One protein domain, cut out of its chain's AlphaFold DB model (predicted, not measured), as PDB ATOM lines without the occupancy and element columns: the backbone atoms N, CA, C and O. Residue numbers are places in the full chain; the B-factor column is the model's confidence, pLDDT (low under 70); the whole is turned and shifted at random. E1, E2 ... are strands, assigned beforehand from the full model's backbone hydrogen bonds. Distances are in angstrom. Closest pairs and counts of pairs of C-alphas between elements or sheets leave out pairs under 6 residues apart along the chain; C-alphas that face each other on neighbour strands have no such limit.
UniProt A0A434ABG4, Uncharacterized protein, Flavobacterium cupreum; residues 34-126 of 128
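AT A GLANCE: This is residues 34 to 126 of the 128 residues of an uncharacterized protein of Flavobacterium cupreum (UniProt A0A434ABG4). Little regular structure: a strongly twisted sheet, E1 - E5 - E6 - E7, has a small sheet, E2 - E3 - E4, over part of one face. E1 turns into E2 at one corner, and residues 83 to 90 of a long loop stick out. The printed part has 93 residues, of which 35 are in named elements; the class is all strand, with no named helix and seven strands, E1 to E7 in chain order, and both sheets are antiparallel. The whole is compact, radius of gyration of the C-alphas 13.1 A, spanning 41 by 27 by 23 A.

IN THESE COORDINATES: E1 is residues 41 to 46, from C-alpha 41 at (16.351, -35.147, -24.812); E5 is residues 102 to 106; E6 is residues 112 to 117, 16.3 A from first to last C-alpha; E7 is residues 120 to 125, 17.1 A from first to last C-alpha, and ends with C-alpha 125 at (10.458, -32.297, -37.855). E2 is 49 to 52, E3 55 to 58, E4 62 to 65.

HOW THE PARTS SIT: Within hydrogen-bond range are N 44 and O 104 of E1 and E5, 2.8 A, and N 124 and O 113 of hairpin E6 and E7, 2.8 A. E5 E6 E7 and E2 E3 E4 are meanders, each strand the antiparallel neighbour of the one before. E1 runs on into E2 at 85 degrees.

THE WHOLE: The printed part has no cut. The link E4 to E5, 36 residues, is long. No printed residue is under 70 in pLDDT.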
ATOM      1  N   ALA A  34       3.907 -35.216 -24.252       91.06
ATOM      2  CA  ALA A  34       4.259 -34.810 -25.607       91.06
ATOM      3  C   ALA A  34       5.716 -34.342 -25.632       91.06
ATOM      4  O   ALA A  34       6.112 -33.589 -24.748       91.06
ATOM      5  N   ILE A  35       6.487 -34.723 -26.652       91.56
ATOM      6  CA  ILE A  35       7.790 -34.090 -26.892       91.56
ATOM      7  C   ILE A  35       7.544 -32.721 -27.536       91.56
ATOM      8  O   ILE A  35       7.082 -32.645 -28.675       91.56
ATOM      9  N   GLN A  36       7.863 -31.653 -26.809       91.81
ATOM     10  CA  GLN A  36       7.621 -30.260 -27.186       91.81
ATOM     11  C   GLN A  36       8.889 -29.545 -27.675       91.81
ATOM     12  O   GLN A  36      10.020 -30.020 -27.529       91.81
ATOM     13  N   TYR A  37       8.708 -28.360 -28.259       91.75
ATOM     14  CA  TYR A  37       9.790 -27.519 -28.782       91.75
ATOM     15  C   TYR A  37      10.854 -27.190 -27.720       91.75
ATOM     16  O   TYR A  37      12.058 -27.261 -27.991       91.75
ATOM     17  N   GLU A  38      10.420 -26.874 -26.506       93.50
ATOM     18  CA  GLU A  38      11.244 -26.500 -25.357       93.50
ATOM     19  C   GLU A  38      11.996 -27.673 -24.717       93.50
ATOM     20  O   GLU A  38      12.940 -27.444 -23.954       93.50
ATOM     21  N   ASP A  39      11.636 -28.914 -25.048       92.25
ATOM     22  CA  ASP A  39      12.233 -30.094 -24.430       92.25
ATOM     23  C   ASP A  39      13.661 -30.332 -24.907       92.25
ATOM     24  O   ASP A  39      14.014 -30.101 -26.072       92.25
ATOM     25  N   LYS A  40      14.476 -30.866 -23.996       95.00
ATOM     26  CA  LYS A  40      15.806 -31.399 -24.282       95.00
ATOM     27  C   LYS A  40      15.813 -32.893 -23.984       95.00
ATOM     28  O   LYS A  40      15.477 -33.297 -22.875       95.00
ATOM     29  N   ILE A  41      16.238 -33.694 -24.957       94.25
ATOM     30  CA  ILE A  41      16.351 -35.147 -24.812       94.25
ATOM     31  C   ILE A  41      17.772 -35.561 -25.169       94.25
ATOM     32  O   ILE A  41      18.177 -35.507 -26.330       94.25
ATOM     33  N   ASP A  42      18.511 -36.012 -24.162       90.19
ATOM     34  CA  ASP A  42      19.880 -36.491 -24.312       90.19
ATOM     35  C   ASP A  42      19.877 -38.033 -24.347       90.19
ATOM     36  O   ASP A  42      19.985 -38.691 -23.316       90.19
ATOM     37  N   ASN A  43      19.760 -38.621 -25.545       91.94
ATOM     38  CA  ASN A  43      19.881 -40.070 -25.801       91.94
ATOM     39  C   ASN A  43      18.827 -40.969 -25.121       91.94
ATOM     40  O   ASN A  43      19.159 -41.960 -24.459       91.94
ATOM     41  N   LEU A  44      17.542 -40.685 -25.334       94.62
ATOM     42  CA  LEU A  44      16.458 -41.568 -24.906       94.62
ATOM     43  C   LEU A  44      16.498 -42.883 -25.698       94.62
ATOM     44  O   LEU A  44      16.292 -42.900 -26.909       94.62
ATOM     45  N   ARG A  45      16.726 -44.008 -25.013       96.19
ATOM     46  CA  ARG A  45      16.665 -45.345 -25.624       96.19
ATOM     47  C   ARG A  45      15.221 -45.826 -25.685       96.19
ATOM     48  O   ARG A  45      14.658 -46.215 -24.661       96.19
ATOM     49  N   VAL A  46      14.642 -45.844 -26.877       95.75
ATOM     50  CA  VAL A  46      13.295 -46.359 -27.126       95.75
ATOM     51  C   VAL A  46      13.374 -47.869 -27.317       95.75
ATOM     52  O   VAL A  46      14.004 -48.358 -28.252       95.75
ATOM     53  N   LYS A  47      12.763 -48.616 -26.399       95.56
ATOM     54  CA  LYS A  47      12.671 -50.083 -26.426       95.56
ATOM     55  C   LYS A  47      11.328 -50.564 -26.961       95.56
ATOM     56  O   LYS A  47      11.267 -51.630 -27.559       95.56
ATOM     57  N   LYS A  48      10.272 -49.787 -26.727       93.88
ATOM     58  CA  LYS A  48       8.907 -50.076 -27.160       93.88
ATOM     59  C   LYS A  48       8.338 -48.828 -27.816       93.88
ATOM     60  O   LYS A  48       8.406 -47.751 -27.225       93.88
ATOM     61  N   ALA A  49       7.796 -48.984 -29.016       93.38
ATOM     62  CA  ALA A  49       7.094 -47.924 -29.715       93.38
ATOM     63  C   ALA A  49       5.894 -48.499 -30.462       93.38
ATOM     64  O   ALA A  49       5.964 -49.628 -30.948       93.38
ATOM     65  N   TYR A  50       4.784 -47.766 -30.483       92.38
ATOM     66  CA  TYR A  50       3.561 -48.188 -31.161       92.38
ATOM     67  C   TYR A  50       2.654 -46.991 -31.447       92.38
ATOM     68  O   TYR A  50       2.748 -45.944 -30.805       92.38
ATOM     69  N   ASN A  51       1.774 -47.150 -32.432       90.19
ATOM     70  CA  ASN A  51       0.790 -46.138 -32.793       90.19
ATOM     71  C   ASN A  51      -0.502 -46.341 -31.994       90.19
ATOM     72  O   ASN A  51      -1.026 -47.452 -31.921       90.19
ATOM     73  N   GLU A  52      -1.039 -45.257 -31.450       88.12
ATOM     74  CA  GLU A  52      -2.370 -45.228 -30.862       88.12
ATOM     75  C   GLU A  52      -3.102 -43.963 -31.318       88.12
ATOM     76  O   GLU A  52      -2.688 -42.848 -31.025       88.12
ATOM     77  N   ARG A  53      -4.204 -44.124 -32.063       86.19
ATOM     78  CA  ARG A  53      -5.113 -43.024 -32.455       86.19
ATOM     79  C   ARG A  53      -4.411 -41.774 -33.028       86.19
ATOM     80  O   ARG A  53      -4.856 -40.656 -32.789       86.19
ATOM     81  N   GLY A  54      -3.345 -41.951 -33.813       86.50
ATOM     82  CA  GLY A  54      -2.646 -40.850 -34.487       86.50
ATOM     83  C   GLY A  54      -1.440 -40.286 -33.729       86.50
ATOM     84  O   GLY A  54      -0.714 -39.463 -34.292       86.50
ATOM     85  N   ILE A  55      -1.155 -40.771 -32.520       91.69
ATOM     86  CA  ILE A  55       0.105 -40.512 -31.818       91.69
ATOM     87  C   ILE A  55       1.004 -41.747 -31.848       91.69
ATOM     88  O   ILE A  55       0.538 -42.881 -31.904       91.69
ATOM     89  N   TYR A  56       2.310 -41.515 -31.836       92.81
ATOM     90  CA  TYR A  56       3.323 -42.550 -31.724       92.81
ATOM     91  C   TYR A  56       3.916 -42.503 -30.322       92.81
ATOM     92  O   TYR A  56       4.578 -41.529 -29.958       92.81
ATOM     93  N   ILE A  57       3.608 -43.527 -29.530       93.25
ATOM     94  CA  ILE A  57       3.983 -43.635 -28.122       93.25
ATOM     95  C   ILE A  57       5.358 -44.288 -28.024       93.25
ATOM     96  O   ILE A  57       5.652 -45.256 -28.721       93.25
ATOM     97  N   LEU A  58       6.198 -43.757 -27.141       93.62
ATOM     98  CA  LEU A  58       7.593 -44.121 -26.938       93.62
ATOM     99  C   LEU A  58       7.793 -44.508 -25.468       93.62
ATOM    100  O   LEU A  58       7.616 -43.682 -24.569       93.62
ATOM    101  N   ASN A  59       8.179 -45.763 -25.220       93.38
ATOM    102  CA  ASN A  59       8.388 -46.338 -23.883       93.38
ATOM    103  C   ASN A  59       7.213 -46.146 -22.906       93.38
ATOM    104  O   ASN A  59       7.446 -46.060 -21.705       93.38
ATOM    105  N   ASP A  60       5.976 -46.048 -23.401       90.88
ATOM    106  CA  ASP A  60       4.785 -45.753 -22.585       90.88
ATOM    107  C   ASP A  60       4.887 -44.418 -21.795       90.88
ATOM    108  O   ASP A  60       4.126 -44.184 -20.863       90.88
ATOM    109  N   GLN A  61       5.837 -43.538 -22.147       91.06
ATOM    110  CA  GLN A  61       6.169 -42.318 -21.394       91.06
ATOM    111  C   GLN A  61       6.047 -41.049 -22.227       91.06
ATOM    112  O   GLN A  61       5.582 -40.026 -21.729       91.06
ATOM    113  N   TYR A  62       6.472 -41.107 -23.489       92.31
ATOM    114  CA  TYR A  62       6.461 -39.961 -24.387       92.31
ATOM    115  C   TYR A  62       5.587 -40.232 -25.599       92.31
ATOM    116  O   TYR A  62       5.391 -41.386 -25.977       92.31
ATOM    117  N   TYR A  63       5.107 -39.179 -26.250       92.94
ATOM    118  CA  TYR A  63       4.509 -39.309 -27.570       92.94
ATOM    119  C   TYR A  63       4.913 -38.180 -28.512       92.94
ATOM    120  O   TYR A  63       5.256 -37.072 -28.100       92.94
ATOM    121  N   VAL A  64       4.830 -38.483 -29.803       92.88
ATOM    122  CA  VAL A  64       4.860 -37.503 -30.894       92.88
ATOM    123  C   VAL A  64       3.714 -37.779 -31.856       92.88
ATOM    124  O   VAL A  64       3.116 -38.854 -31.828       92.88
ATOM    125  N   ASN A  65       3.394 -36.836 -32.738       92.00
ATOM    126  CA  ASN A  65       2.429 -37.098 -33.800       92.00
ATOM    127  C   ASN A  65       2.949 -38.229 -34.708       92.00
ATOM    128  O   ASN A  65       4.066 -38.146 -35.222       92.00
ATOM    129  N   SER A  66       2.145 -39.271 -34.932       89.56
ATOM    130  CA  SER A  66       2.529 -40.411 -35.783       89.56
ATOM    131  C   SER A  66       2.810 -40.017 -37.235       89.56
ATOM    132  O   SER A  66       3.593 -40.672 -37.914       89.56
ATOM    133  N   SER A  67       2.227 -38.910 -37.698       87.62
ATOM    134  CA  SER A  67       2.439 -38.368 -39.042       87.62
ATOM    135  C   SER A  67       3.697 -37.505 -39.166       87.62
ATOM    136  O   SER A  67       3.904 -36.883 -40.204       87.62
ATOM    137  N   THR A  68       4.539 -37.454 -38.131       90.12
ATOM    138  CA  THR A  68       5.816 -36.737 -38.159       90.12
ATOM    139  C   THR A  68       6.733 -37.326 -39.232       90.12
ATOM    140  O   THR A  68       7.124 -38.493 -39.157       90.12
ATOM    141  N   PHE A  69       7.059 -36.515 -40.240       87.81
ATOM    142  CA  PHE A  69       7.823 -36.939 -41.412       87.81
ATOM    143  C   PHE A  69       9.332 -36.896 -41.179       87.81
ATOM    144  O   PHE A  69       9.851 -36.030 -40.468       87.81
ATOM    145  N   ILE A  70      10.035 -37.796 -41.870       88.88
ATOM    146  CA  ILE A  70      11.489 -37.735 -42.009       88.88
ATOM    147  C   ILE A  70      11.872 -36.575 -42.924       88.88
ATOM    148  O   ILE A  70      11.314 -36.407 -44.008       88.88
ATOM    149  N   VAL A  71      12.839 -35.777 -42.479       86.31
ATOM    150  CA  VAL A  71      13.406 -34.656 -43.227       86.31
ATOM    151  C   VAL A  71      14.840 -34.982 -43.628       86.31
ATOM    152  O   VAL A  71      15.659 -35.388 -42.805       86.31
ATOM    153  N   GLY A  72      15.150 -34.748 -44.902       81.19
ATOM    154  CA  GLY A  72      16.458 -35.028 -45.486       81.19
ATOM    155  C   GLY A  72      16.561 -36.449 -46.038       81.19
ATOM    156  O   GLY A  72      15.566 -37.056 -46.430       81.19
ATOM    157  N   THR A  73      17.786 -36.963 -46.115       78.06
ATOM    158  CA  THR A  73      18.054 -38.296 -46.661       78.06
ATOM    159  C   THR A  73      17.663 -39.367 -45.651       78.06
ATOM    160  O   THR A  73      18.240 -39.437 -44.565       78.06
ATOM    161  N   ASN A  74      16.719 -40.233 -46.020       79.38
ATOM    162  CA  ASN A  74      16.421 -41.412 -45.222       79.38
ATOM    163  C   ASN A  74      17.543 -42.448 -45.382       79.38
ATOM    164  O   ASN A  74      17.732 -43.013 -46.457       79.38
ATOM    165  N   THR A  75      18.286 -42.679 -44.306       80.56
ATOM    166  CA  THR A  75      19.378 -43.660 -44.238       80.56
ATOM    167  C   THR A  75      18.983 -44.923 -43.478       80.56
ATOM    168  O   THR A  75      19.714 -45.910 -43.508       80.56
ATOM    169  N   ILE A  76      17.819 -44.920 -42.822       83.31
ATOM    170  CA  ILE A  76      17.308 -46.057 -42.062       83.31
ATOM    171  C   ILE A  76      16.426 -46.910 -42.973       83.31
ATOM    172  O   ILE A  76      15.632 -46.402 -43.771       83.31
ATOM    173  N   LYS A  77      16.558 -48.233 -42.843       79.38
ATOM    174  CA  LYS A  77      15.661 -49.175 -43.506       79.38
ATOM    175  C   LYS A  77      14.282 -49.073 -42.854       79.38
ATOM    176  O   LYS A  77      14.143 -49.344 -41.666       79.38
ATOM    177  N   ILE A  78      13.298 -48.666 -43.643       83.06
ATOM    178  CA  ILE A  78      11.909 -48.501 -43.216       83.06
ATOM    179  C   ILE A  78      11.067 -49.491 -44.001       83.06
ATOM    180  O   ILE A  78      11.279 -49.663 -45.206       83.06
ATOM    181  N   GLU A  79      10.174 -50.175 -43.298       74.12
ATOM    182  CA  GLU A  79       9.247 -51.105 -43.922       74.12
ATOM    183  C   GLU A  79       8.015 -50.354 -44.410       74.12
ATOM    184  O   GLU A  79       7.490 -49.465 -43.747       74.12
ATOM    185  N   ASP A  80       7.592 -50.707 -45.615       78.75
ATOM    186  CA  ASP A  80       6.394 -50.174 -46.233       78.75
ATOM    187  C   ASP A  80       5.289 -51.224 -46.122       78.75
ATOM    188  O   ASP A  80       5.261 -52.197 -46.878       78.75
ATOM    189  N   ASP A  81       4.401 -51.039 -45.154       74.50
ATOM    190  CA  ASP A  81       3.314 -51.964 -44.831       74.50
ATOM    191  C   ASP A  81       2.031 -51.706 -45.646       74.50
ATOM    192  O   ASP A  81       1.020 -52.400 -45.487       74.50
ATOM    193  N   ALA A  82       2.040 -50.722 -46.553       80.94
ATOM    194  CA  ALA A  82       0.845 -50.332 -47.285       80.94
ATOM    195  C   ALA A  82       0.468 -51.358 -48.365       80.94
ATOM    196  O   ALA A  82       1.099 -51.462 -49.414       80.94
ATOM    197  N   ILE A  83      -0.663 -52.038 -48.156       83.88
ATOM    198  CA  ILE A  83      -1.236 -53.006 -49.110       83.88
ATOM    199  C   ILE A  83      -1.652 -52.335 -50.429       83.88
ATOM    200  O   ILE A  83      -1.625 -52.953 -51.493       83.88
ATOM    201  N   TRP A  84      -2.061 -51.067 -50.377       89.00
ATOM    202  CA  TRP A  84      -2.540 -50.344 -51.547       89.00
ATOM    203  C   TRP A  84      -2.134 -48.873 -51.517       89.00
ATOM    204  O   TRP A  84      -2.254 -48.199 -50.491       89.00
ATOM    205  N   ARG A  85      -1.715 -48.361 -52.680       85.94
ATOM    206  CA  ARG A  85      -1.485 -46.939 -52.930       85.94
ATOM    207  C   ARG A  85      -1.925 -46.535 -54.340       85.94
ATOM    208  O   ARG A  85      -1.824 -47.346 -55.263       85.94
ATOM    209  N   PRO A  86      -2.375 -45.284 -54.537       89.62
ATOM    210  CA  PRO A  86      -2.630 -44.743 -55.864       89.62
ATOM    211  C   PRO A  86      -1.407 -44.859 -56.781       89.62
ATOM    212  O   PRO A  86      -0.259 -44.697 -56.363       89.62
ATOM    213  N   LYS A  87      -1.656 -45.093 -58.071       87.00
ATOM    214  CA  LYS A  87      -0.591 -45.166 -59.072       87.00
ATOM    215  C   LYS A  87       0.167 -43.833 -59.124       87.00
ATOM    216  O   LYS A  87      -0.436 -42.793 -59.369       87.00
ATOM    217  N   GLY A  88       1.482 -43.887 -58.917       83.06
ATOM    218  CA  GLY A  88       2.359 -42.711 -58.927       83.06
ATOM    219  C   GLY A  88       2.523 -42.007 -57.578       83.06
ATOM    220  O   GLY A  88       3.226 -41.005 -57.522       83.06
ATOM    221  N   SER A  89       1.915 -42.501 -56.493       85.31
ATOM    222  CA  SER A  89       2.237 -42.004 -55.150       85.31
ATOM    223  C   SER A  89       3.421 -42.763 -54.554       85.31
ATOM    224  O   SER A  89       3.418 -43.993 -54.541       85.31
ATOM    225  N   GLU A  90       4.389 -42.030 -54.013       83.19
ATOM    226  CA  GLU A  90       5.546 -42.588 -53.312       83.19
ATOM    227  C   GLU A  90       5.284 -42.690 -51.804       83.19
ATOM    228  O   GLU A  90       4.569 -41.867 -51.220       83.19
ATOM    229  N   HIS A  91       5.874 -43.703 -51.164       84.31
ATOM    230  CA  HIS A  91       5.903 -43.786 -49.710       84.31
ATOM    231  C   HIS A  91       6.717 -42.613 -49.157       84.31
ATOM    232  O   HIS A  91       7.876 -42.426 -49.525       84.31
ATOM    233  N   LYS A  92       6.107 -41.826 -48.268       84.88
ATOM    234  CA  LYS A  92       6.805 -40.804 -47.487       84.88
ATOM    235  C   LYS A  92       7.006 -41.348 -46.080       84.88
ATOM    236  O   LYS A  92       6.010 -41.388 -45.354       84.88
ATOM    237  N   PRO A  93       8.239 -41.723 -45.713       86.62
ATOM    238  CA  PRO A  93       8.506 -42.305 -44.413       86.62
ATOM    239  C   PRO A  93       8.162 -41.367 -43.258       86.62
ATOM    240  O   PRO A  93       8.421 -40.155 -43.306       86.62
ATOM    241  N   ARG A  94       7.604 -41.948 -42.204       89.06
ATOM    242  CA  ARG A  94       7.190 -41.280 -40.969       89.06
ATOM    243  C   ARG A  94       7.814 -41.971 -39.770       89.06
ATOM    244  O   ARG A  94       8.319 -43.085 -39.867       89.06
ATOM    245  N   ILE A  95       7.735 -41.329 -38.607       89.94
ATOM    246  CA  ILE A  95       8.201 -41.948 -37.361       89.94
ATOM    247  C   ILE A  95       7.460 -43.253 -37.036       89.94
ATOM    248  O   ILE A  95       8.069 -44.173 -36.497       89.94
ATOM    249  N   SER A  96       6.174 -43.351 -37.394       89.25
ATOM    250  CA  SER A  96       5.370 -44.560 -37.181       89.25
ATOM    251  C   SER A  96       5.903 -45.787 -37.907       89.25
ATOM    252  O   SER A  96       5.624 -46.899 -37.479       89.25
ATOM    253  N   ASP A  97       6.666 -45.573 -38.975       89.12
ATOM    254  CA  ASP A  97       7.181 -46.630 -39.842       89.12
ATOM    255  C   ASP A  97       8.537 -47.154 -39.315       89.12
ATOM    256  O   ASP A  97       9.133 -48.081 -39.862       89.12
ATOM    257  N   ILE A  98       9.056 -46.548 -38.237       89.94
ATOM    258  CA  ILE A  98      10.327 -46.907 -37.610       89.94
ATOM    259  C   ILE A  98      10.054 -47.773 -36.389       89.94
ATOM    260  O   ILE A  98       9.696 -47.281 -35.315       89.94
ATOM    261  N   GLU A  99      10.313 -49.065 -36.523       90.56
ATOM    262  CA  GLU A  99      10.174 -49.999 -35.413       90.56
ATOM    263  C   GLU A  99      11.234 -49.773 -34.330       90.56
ATOM    264  O   GLU A  99      12.410 -49.511 -34.611       90.56
ATOM    265  N   ALA A 100      10.845 -49.935 -33.066       92.56
ATOM    266  CA  ALA A 100      11.791 -50.031 -31.958       92.56
ATOM    267  C   ALA A 100      12.673 -51.298 -32.092       92.56
ATOM    268  O   ALA A 100      12.234 -52.291 -32.667       92.56
ATOM    269  N   PRO A 101      13.912 -51.317 -31.563       94.69
ATOM    270  CA  PRO A 101      14.548 -50.275 -30.763       94.69
ATOM    271  C   PRO A 101      15.299 -49.228 -31.598       94.69
ATOM    272  O   PRO A 101      15.783 -49.515 -32.695       94.69
ATOM    273  N   PHE A 102      15.428 -48.024 -31.038       95.25
ATOM    274  CA  PHE A 102      16.238 -46.917 -31.562       95.25
ATOM    275  C   PHE A 102      16.544 -45.893 -30.455       95.25
ATOM    276  O   PHE A 102      16.052 -46.001 -29.328       95.25
ATOM    277  N   ILE A 103      17.388 -44.908 -30.752       96.38
ATOM    278  CA  ILE A 103      17.745 -43.823 -29.830       96.38
ATOM    279  C   ILE A 103      17.168 -42.515 -30.356       96.38
ATOM    280  O   ILE A 103      17.292 -42.225 -31.541       96.38
ATOM    281  N   ILE A 104      16.568 -41.726 -29.468       95.44
ATOM    282  CA  ILE A 104      16.096 -40.371 -29.740       95.44
ATOM    283  C   ILE A 104      17.019 -39.357 -29.069       95.44
ATOM    284  O   ILE A 104      17.362 -39.496 -27.892       95.44
ATOM    285  N   SER A 105      17.349 -38.286 -29.782       95.56
ATOM    286  CA  SER A 105      17.903 -37.073 -29.186       95.56
ATOM    287  C   SER A 105      17.238 -35.821 -29.746       95.56
ATOM    288  O   SER A 105      16.747 -35.793 -30.874       95.56
ATOM    289  N   LYS A 106      17.172 -34.773 -28.926       94.69
ATOM    290  CA  LYS A 106      16.550 -33.502 -29.286       94.69
ATOM    291  C   LYS A 106      17.252 -32.358 -28.568       94.69
ATOM    292  O   LYS A 106      17.404 -32.375 -27.344       94.69
ATOM    293  N   ASN A 107      17.612 -31.332 -29.330       94.75
ATOM    294  CA  ASN A 107      18.128 -30.094 -28.767       94.75
ATOM    295  C   ASN A 107      16.992 -29.254 -28.172       94.75
ATOM    296  O   ASN A 107      15.878 -29.209 -28.703       94.75
ATOM    297  N   LYS A 108      17.306 -28.543 -27.087       95.38
ATOM    298  CA  LYS A 108      16.396 -27.569 -26.480       95.38
ATOM    299  C   LYS A 108      16.019 -26.492 -27.502       95.38
ATOM    300  O   LYS A 108      16.903 -26.018 -28.214       95.38
ATOM    301  N   ASN A 109      14.755 -26.068 -27.525       93.94
ATOM    302  CA  ASN A 109      14.248 -25.017 -28.417       93.94
ATOM    303  C   ASN A 109      14.495 -25.334 -29.905       93.94
ATOM    304  O   ASN A 109      14.984 -24.505 -30.674       93.94
ATOM    305  N   SER A 110      14.203 -26.570 -30.302       92.38
ATOM    306  CA  SER A 110      14.357 -27.042 -31.677       92.38
ATOM    307  C   SER A 110      13.147 -27.869 -32.076       92.38
ATOM    308  O   SER A 110      12.686 -28.691 -31.291       92.38
ATOM    309  N   ASP A 111      12.673 -27.692 -33.304       91.00
ATOM    310  CA  ASP A 111      11.629 -28.544 -33.879       91.00
ATOM    311  C   ASP A 111      12.189 -29.879 -34.393       91.00
ATOM    312  O   ASP A 111      11.436 -30.726 -34.858       91.00
ATOM    313  N   THR A 112      13.505 -30.096 -34.331       92.19
ATOM    314  CA  THR A 112      14.131 -31.285 -34.912       92.19
ATOM    315  C   THR A 112      14.387 -32.353 -33.859       92.19
ATOM    316  O   THR A 112      15.092 -32.118 -32.875       92.19
ATOM    317  N   ILE A 113      13.876 -33.556 -34.110       93.81
ATOM    318  CA  ILE A 113      14.215 -34.773 -33.370       93.81
ATOM    319  C   ILE A 113      15.166 -35.612 -34.217       93.81
ATOM    320  O   ILE A 113      14.916 -35.845 -35.395       93.81
ATOM    321  N   PHE A 114      16.237 -36.110 -33.614       94.50
ATOM    322  CA  PHE A 114      17.152 -37.048 -34.249       94.50
ATOM    323  C   PHE A 114      16.835 -38.464 -33.791       94.50
ATOM    324  O   PHE A 114      16.679 -38.717 -32.594       94.50
ATOM    325  N   ILE A 115      16.769 -39.389 -34.745       94.31
ATOM    326  CA  ILE A 115      16.637 -40.819 -34.473       94.31
ATOM    327  C   ILE A 115      17.879 -41.528 -34.977       94.31
ATOM    328  O   ILE A 115      18.237 -41.391 -36.143       94.31
ATOM    329  N   GLN A 116      18.495 -42.321 -34.107       94.44
ATOM    330  CA  GLN A 116      19.602 -43.199 -34.447       94.44
ATOM    331  C   GLN A 116      19.166 -44.665 -34.358       94.44
ATOM    332  O   GLN A 116      18.734 -45.133 -33.299       94.44
ATOM    333  N   LYS A 117      19.314 -45.400 -35.462       92.44
ATOM    334  CA  LYS A 117      19.001 -46.832 -35.579       92.44
ATOM    335  C   LYS A 117      19.999 -47.495 -36.527       92.44
ATOM    336  O   LYS A 117      20.341 -46.921 -37.554       92.44
ATOM    337  N   ASP A 118      20.492 -48.679 -36.165       89.56
ATOM    338  CA  ASP A 118      21.386 -49.496 -37.005       89.56
ATOM    339  C   ASP A 118      22.622 -48.742 -37.540       89.56
ATOM    340  O   ASP A 118      23.053 -48.919 -38.677       89.56
ATOM    341  N   GLY A 119      23.186 -47.848 -36.720       86.62
ATOM    342  CA  GLY A 119      24.344 -47.020 -37.087       86.62
ATOM    343  C   GLY A 119      24.028 -45.831 -38.003       86.62
ATOM    344  O   GLY A 119      24.920 -45.033 -38.275       86.62
ATOM    345  N   SER A 120      22.773 -45.678 -38.423       90.31
ATOM    346  CA  SER A 120      22.283 -44.565 -39.235       90.31
ATOM    347  C   SER A 120      21.528 -43.548 -38.384       90.31
ATOM    348  O   SER A 120      20.938 -43.901 -37.360       90.31
ATOM    349  N   THR A 121      21.533 -42.290 -38.822       90.75
ATOM    350  CA  THR A 121      20.820 -41.194 -38.156       90.75
ATOM    351  C   THR A 121      19.938 -40.470 -39.158       90.75
ATOM    352  O   THR A 121      20.390 -40.103 -40.242       90.75
ATOM    353  N   ILE A 122      18.693 -40.230 -38.765       93.31
ATOM    354  CA  ILE A 122      17.727 -39.417 -39.501       93.31
ATOM    355  C   ILE A 122      17.255 -38.253 -38.635       93.31
ATOM    356  O   ILE A 122      17.371 -38.278 -37.406       93.31
ATOM    357  N   SER A 123      16.650 -37.273 -39.293       92.75
ATOM    358  CA  SER A 123      16.023 -36.130 -38.647       92.75
ATOM    359  C   SER A 123      14.523 -36.150 -38.911       92.75
ATOM    360  O   SER A 123      14.074 -36.437 -40.019       92.75
ATOM    361  N   LEU A 124      13.750 -35.812 -37.895       92.19
ATOM    362  CA  LEU A 124      12.308 -35.636 -37.930       92.19
ATOM    363  C   LEU A 124      11.986 -34.190 -37.577       92.19
ATOM    364  O   LEU A 124      12.624 -33.627 -36.690       92.19
ATOM    365  N   LEU A 125      10.978 -33.612 -38.225       90.69
ATOM    366  CA  LEU A 125      10.458 -32.297 -37.855       90.69
ATOM    367  C   LEU A 125       9.178 -32.471 -37.042       90.69
ATOM    368  O   LEU A 125       8.207 -33.028 -37.548       90.69
ATOM    369  N   LEU A 126       9.175 -31.974 -35.809       86.12
ATOM    370  CA  LEU A 126       8.003 -31.929 -34.949       86.12
ATOM    371  C   LEU A 126       6.836 -31.288 -35.702       86.12
ATOM    372  O   LEU A 126       6.888 -30.126 -36.108       86.12
TER     373      LEU A 126